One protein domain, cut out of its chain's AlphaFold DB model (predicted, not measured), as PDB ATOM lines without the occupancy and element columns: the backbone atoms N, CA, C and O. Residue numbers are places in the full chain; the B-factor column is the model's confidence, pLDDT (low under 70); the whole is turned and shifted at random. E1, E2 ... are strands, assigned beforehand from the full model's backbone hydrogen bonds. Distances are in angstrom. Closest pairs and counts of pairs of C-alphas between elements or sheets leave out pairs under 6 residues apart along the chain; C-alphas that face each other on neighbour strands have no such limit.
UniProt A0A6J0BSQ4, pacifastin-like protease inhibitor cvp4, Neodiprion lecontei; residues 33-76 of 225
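What this domain is: This is residues 33 to 76 of the 225 residues of the protein "pacifastin-like protease inhibitor cvp4" of Neodiprion lecontei (UniProt A0A6J0BSQ4). There is little regular structure: a small three-stranded sheet, E1, E2 and E3, sits at one end, and a long tail without named elements, residues 57 to 76, runs away from it. Residues 69 to 74, in a loop at the far end, stand free. The printed part has 44 residues, 12 of them in strands, with no named helix; the class is all strand. The whole is a rod of 41 by 19 by 10 A, only just extended, close to loose, with a radius of gyration of the C-alphas of 14.0 A.

Where its parts are: E2 spans residues 43 to 47, 12.8 A. E1, residues 37 to 40, begins at C-alpha 37 (-17.010, -9.712, -2.931). E3, residues 54 to 56, ends at C-alpha 56 (-8.946, -6.241, -6.225).

How they stand to each other: The sheet is an antiparallel meander, E1 E2 E3, each strand the antiparallel neighbour of the one before. E1 and E2 form a hairpin with a tight link, at 137 degrees; N 38 and O 45 are 2.9 A apart, within hydrogen-bond range. E2 and E3 form a hairpin at 152 degrees, with N 46 and O 55 at 2.9 A, also within range.

The domain as a whole: The C-alphas of Asp 50 and Glu 67 are farthest apart, 41.4 A. The printed part has no cut. Confidence is under 70 at residues 64, 67 to 69, 71 and 73 to 76.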
ATOM      1  N   THR A  33     -15.311 -18.033  -3.877       92.38
ATOM      2  CA  THR A  33     -16.670 -18.321  -4.365       92.38
ATOM      3  C   THR A  33     -17.024 -17.382  -5.530       92.38
ATOM      4  O   THR A  33     -16.980 -16.164  -5.327       92.38
ATOM      5  N   PRO A  34     -17.387 -17.885  -6.728       94.19
ATOM      6  CA  PRO A  34     -17.719 -17.068  -7.891       94.19
ATOM      7  C   PRO A  34     -18.664 -15.908  -7.595       94.19
ATOM      8  O   PRO A  34     -19.674 -16.070  -6.910       94.19
ATOM      9  N   GLY A  35     -18.316 -14.723  -8.097       88.12
ATOM     10  CA  GLY A  35     -19.125 -13.512  -7.951       88.12
ATOM     11  C   GLY A  35     -19.156 -12.912  -6.542       88.12
ATOM     12  O   GLY A  35     -19.730 -11.839  -6.359       88.12
ATOM     13  N   THR A  36     -18.532 -13.548  -5.545       93.44
ATOM     14  CA  THR A  36     -18.466 -12.968  -4.202       93.44
ATOM     15  C   THR A  36     -17.517 -11.781  -4.149       93.44
ATOM     16  O   THR A  36     -16.490 -11.738  -4.833       93.44
ATOM     17  N   GLN A  37     -17.879 -10.813  -3.309       93.62
ATOM     18  CA  GLN A  37     -17.010  -9.712  -2.931       93.62
ATOM     19  C   GLN A  37     -16.492  -9.956  -1.521       93.62
ATOM     20  O   GLN A  37     -17.261 -10.228  -0.601       93.62
ATOM     21  N   THR A  38     -15.182  -9.846  -1.360       88.31
ATOM     22  CA  THR A  38     -14.504  -9.961  -0.073       88.31
ATOM     23  C   THR A  38     -13.569  -8.776   0.126       88.31
ATOM     24  O   THR A  38     -13.181  -8.109  -0.835       88.31
ATOM     25  N   LYS A  39     -13.201  -8.503   1.378       84.75
ATOM     26  CA  LYS A  39     -12.117  -7.572   1.689       84.75
ATOM     27  C   LYS A  39     -10.849  -8.352   1.996       84.75
ATOM     28  O   LYS A  39     -10.846  -9.199   2.885       84.75
ATOM     29  N   ILE A  40      -9.782  -8.032   1.274       82.25
ATOM     30  CA  ILE A  40      -8.421  -8.463   1.589       82.25
ATOM     31  C   ILE A  40      -7.669  -7.202   1.991       82.25
ATOM     32  O   ILE A  40      -7.513  -6.276   1.192       82.25
ATOM     33  N   ASP A  41      -7.284  -7.139   3.262       83.12
ATOM     34  CA  ASP A  41      -6.828  -5.914   3.915       83.12
ATOM     35  C   ASP A  41      -7.845  -4.766   3.738       83.12
ATOM     36  O   ASP A  41      -9.020  -4.878   4.095       83.12
ATOM     37  N   CYS A  42      -7.404  -3.642   3.178       82.12
ATOM     38  CA  CYS A  42      -8.237  -2.491   2.853       82.12
ATOM     39  C   CYS A  42      -8.874  -2.573   1.458       82.12
ATOM     40  O   CYS A  42      -9.714  -1.736   1.124       82.12
ATOM     41  N   ASN A  43      -8.483  -3.552   0.638       85.06
ATOM     42  CA  ASN A  43      -8.911  -3.659  -0.747       85.06
ATOM     43  C   ASN A  43     -10.171  -4.507  -0.891       85.06
ATOM     44  O   ASN A  43     -10.280  -5.594  -0.327       85.06
ATOM     45  N   THR A  44     -11.114  -4.017  -1.692       91.44
ATOM     46  CA  THR A  44     -12.294  -4.788  -2.086       91.44
ATOM     47  C   THR A  44     -11.929  -5.640  -3.290       91.44
ATOM     48  O   THR A  44     -11.450  -5.119  -4.299       91.44
ATOM     49  N   CYS A  45     -12.150  -6.943  -3.175       95.00
ATOM     50  CA  CYS A  45     -11.830  -7.939  -4.181       95.00
ATOM     51  C   CYS A  45     -13.091  -8.656  -4.648       95.00
ATOM     52  O   CYS A  45     -13.881  -9.114  -3.825       95.00
ATOM     53  N   THR A  46     -13.238  -8.810  -5.961       96.25
ATOM     54  CA  THR A  46     -14.326  -9.575  -6.578       96.25
ATOM     55  C   THR A  46     -13.774 -10.863  -7.171       96.25
ATOM     56  O   THR A  46     -12.798 -10.836  -7.925       96.25
ATOM     57  N   CYS A  47     -14.401 -11.988  -6.835       95.25
ATOM     58  CA  CYS A  47     -14.035 -13.297  -7.363       95.25
ATOM     59  C   CYS A  47     -14.539 -13.474  -8.803       95.25
ATOM     60  O   CYS A  47     -15.697 -13.168  -9.108       95.25
ATOM     61  N   SER A  48     -13.681 -13.989  -9.685       91.25
ATOM     62  CA  SER A  48     -14.038 -14.338 -11.060       91.25
ATOM     63  C   SER A  48     -15.142 -15.397 -11.101       91.25
ATOM     64  O   SER A  48     -15.318 -16.181 -10.170       91.25
ATOM     65  N   GLN A  49     -15.892 -15.444 -12.203       91.81
ATOM     66  CA  GLN A  49     -16.987 -16.408 -12.382       91.81
ATOM     67  C   GLN A  49     -16.520 -17.873 -12.342       91.81
ATOM     68  O   GLN A  49     -17.291 -18.757 -11.990       91.81
ATOM     69  N   ASP A  50     -15.256 -18.134 -12.679       89.12
ATOM     70  CA  ASP A  50     -14.660 -19.470 -12.610       89.12
ATOM     71  C   ASP A  50     -14.012 -19.783 -11.247       89.12
ATOM     72  O   ASP A  50     -13.464 -20.867 -11.064       89.12
ATOM     73  N   GLY A  51     -14.066 -18.854 -10.283       88.00
ATOM     74  CA  GLY A  51     -13.585 -19.060  -8.917       88.00
ATOM     75  C   GLY A  51     -12.062 -19.133  -8.770       88.00
ATOM     76  O   GLY A  51     -11.572 -19.550  -7.718       88.00
ATOM     77  N   THR A  52     -11.307 -18.762  -9.811       91.38
ATOM     78  CA  THR A  52      -9.842 -18.937  -9.855       91.38
ATOM     79  C   THR A  52      -9.035 -17.659  -9.679       91.38
ATOM     80  O   THR A  52      -7.826 -17.732  -9.462       91.38
ATOM     81  N   ALA A  53      -9.669 -16.491  -9.762       88.25
ATOM     82  CA  ALA A  53      -8.985 -15.211  -9.694       88.25
ATOM     83  C   ALA A  53      -9.760 -14.198  -8.853       88.25
ATOM     84  O   ALA A  53     -10.988 -14.206  -8.792       88.25
ATOM     85  N   LEU A  54      -9.017 -13.280  -8.242       92.88
ATOM     86  CA  LEU A  54      -9.555 -12.128  -7.531       92.88
ATOM     87  C   LEU A  54      -9.119 -10.853  -8.248       92.88
ATOM     88  O   LEU A  54      -7.929 -10.626  -8.469       92.88
ATOM     89  N   ALA A  55     -10.086 -10.008  -8.585       92.44
ATOM     90  CA  ALA A  55      -9.842  -8.654  -9.057       92.44
ATOM     91  C   ALA A  55     -10.036  -7.690  -7.885       92.44
ATOM     92  O   ALA A  55     -11.160  -7.476  -7.436       92.44
ATOM     93  N   CYS A  56      -8.939  -7.135  -7.378       92.88
ATOM     94  CA  CYS A  56      -8.946  -6.241  -6.225       92.88
ATOM     95  C   CYS A  56      -8.732  -4.782  -6.629       92.88
ATOM     96  O   CYS A  56      -7.993  -4.483  -7.573       92.88
ATOM     97  N   THR A  57      -9.302  -3.861  -5.852       87.50
ATOM     98  CA  THR A  57      -8.813  -2.479  -5.818       87.50
ATOM     99  C   THR A  57      -7.327  -2.463  -5.434       87.50
ATOM    100  O   THR A  57      -6.825  -3.401  -4.818       87.50
ATOM    101  N   LYS A  58      -6.598  -1.409  -5.816       87.62
ATOM    102  CA  LYS A  58      -5.159  -1.257  -5.527       87.62
ATOM    103  C   LYS A  58      -4.897  -0.084  -4.582       87.62
ATOM    104  O   LYS A  58      -4.103   0.806  -4.873       87.62
ATOM    105  N   MET A  59      -5.620  -0.054  -3.473       78.75
ATOM    106  CA  MET A  59      -5.397   0.888  -2.386       78.75
ATOM    107  C   MET A  59      -4.155   0.475  -1.598       78.75
ATOM    108  O   MET A  59      -3.923  -0.709  -1.340       78.75
ATOM    109  N   MET A  60      -3.362   1.467  -1.204       70.94
ATOM    110  CA  MET A  60      -2.255   1.279  -0.277       70.94
ATOM    111  C   MET A  60      -2.831   1.028   1.118       70.94
ATOM    112  O   MET A  60      -3.389   1.934   1.736       70.94
ATOM    113  N   CYS A  61      -2.720  -0.207   1.605       78.44
ATOM    114  CA  CYS A  61      -3.195  -0.557   2.935       78.44
ATOM    115  C   CYS A  61      -2.133  -0.193   3.966       78.44
ATOM    116  O   CYS A  61      -1.126  -0.880   4.118       78.44
ATOM    117  N   VAL A  62      -2.358   0.915   4.663       75.69
ATOM    118  CA  VAL A  62      -1.537   1.307   5.804       75.69
ATOM    119  C   VAL A  62      -1.995   0.521   7.032       75.69
ATOM    120  O   VAL A  62      -3.160   0.587   7.423       75.69
ATOM    121  N   GLN A  63      -1.093  -0.253   7.639       71.19
ATOM    122  CA  GLN A  63      -1.344  -0.807   8.967       71.19
ATOM    123  C   GLN A  63      -1.205   0.328   9.968       71.19
ATOM    124  O   GLN A  63      -0.101   0.774  10.264       71.19
ATOM    125  N   ILE A  64      -2.338   0.833  10.435       66.44
ATOM    126  CA  ILE A  64      -2.372   1.920  11.402       66.44
ATOM    127  C   ILE A  64      -2.236   1.303  12.801       66.44
ATOM    128  O   ILE A  64      -3.100   0.510  13.190       66.44
ATOM    129  N   PRO A  65      -1.177   1.623  13.569       71.50
ATOM    130  CA  PRO A  65      -1.034   1.121  14.931       71.50
ATOM    131  C   PRO A  65      -2.250   1.498  15.792       71.50
ATOM    132  O   PRO A  65      -2.801   2.591  15.659       71.50
ATOM    133  N   LYS A  66      -2.675   0.606  16.701       70.12
ATOM    134  CA  LYS A  66      -3.877   0.796  17.550       70.12
ATOM    135  C   LYS A  66      -3.844   2.084  18.384       70.12
ATOM    136  O   LYS A  66      -4.887   2.599  18.785       70.12
ATOM    137  N   GLU A  67      -2.659   2.627  18.636       65.38
ATOM    138  CA  GLU A  67      -2.483   3.922  19.298       65.38
ATOM    139  C   GLU A  67      -3.088   5.095  18.512       65.38
ATOM    140  O   GLU A  67      -3.513   6.058  19.145       65.38
ATOM    141  N   TYR A  68      -3.252   4.962  17.190       59.47
ATOM    142  CA  TYR A  68      -3.871   5.940  16.290       59.47
ATOM    143  C   TYR A  68      -5.325   5.606  15.926       59.47
ATOM    144  O   TYR A  68      -5.880   6.241  15.039       59.47
ATOM    145  N   LEU A  69      -5.968   4.637  16.584       66.50
ATOM    146  CA  LEU A  69      -7.370   4.267  16.344       66.50
ATOM    147  C   LEU A  69      -8.214   4.446  17.613       66.50
ATOM    148  O   LEU A  69      -7.772   4.151  18.728       66.50
ATOM    149  N   ASN A  70      -9.424   4.970  17.439       72.44
ATOM    150  CA  ASN A  70     -10.467   5.064  18.450       72.44
ATOM    151  C   ASN A  70     -11.032   3.666  18.742       72.44
ATOM    152  O   ASN A  70     -10.811   2.712  17.992       72.44
ATOM    153  N   ALA A  71     -11.788   3.539  19.833       68.94
ATOM    154  CA  ALA A  71     -12.388   2.264  20.234       68.94
ATOM    155  C   ALA A  71     -13.390   1.702  19.200       68.94
ATOM    156  O   ALA A  71     -13.596   0.494  19.152       68.94
ATOM    157  N   ASP A  72     -13.972   2.559  18.359       70.00
ATOM    158  CA  ASP A  72     -14.883   2.201  17.263       70.00
ATOM    159  C   ASP A  72     -14.160   1.872  15.937       70.00
ATOM    160  O   ASP A  72     -14.808   1.611  14.926       70.00
ATOM    161  N   GLY A  73     -12.819   1.880  15.924       57.81
ATOM    162  CA  GLY A  73     -12.003   1.612  14.737       57.81
ATOM    163  C   GLY A  73     -11.840   2.802  13.784       57.81
ATOM    164  O   GLY A  73     -11.203   2.651  12.742       57.81
ATOM    165  N   SER A  74     -12.367   3.983  14.117       64.44
ATOM    166  CA  SER A  74     -12.051   5.220  13.394       64.44
ATOM    167  C   SER A  74     -10.655   5.730  13.764       64.44
ATOM    168  O   SER A  74     -10.143   5.438  14.842       64.44
ATOM    169  N   LEU A  75      -9.992   6.483  12.883       62.88
ATOM    170  CA  LEU A  75      -8.682   7.060  13.197       62.88
ATOM    171  C   LEU A  75      -8.817   8.070  14.351       62.88
ATOM    172  O   LEU A  75      -9.653   8.973  14.279       62.88
ATOM    173  N   LYS A  76      -7.974   7.964  15.385       64.00
ATOM    174  CA  LYS A  76      -7.720   9.044  16.347       64.00
ATOM    175  C   LYS A  76      -7.134  10.204  15.563       64.00
ATOM    176  O   LYS A  76      -5.933  10.255  15.310       64.00
TER     177      LYS A  76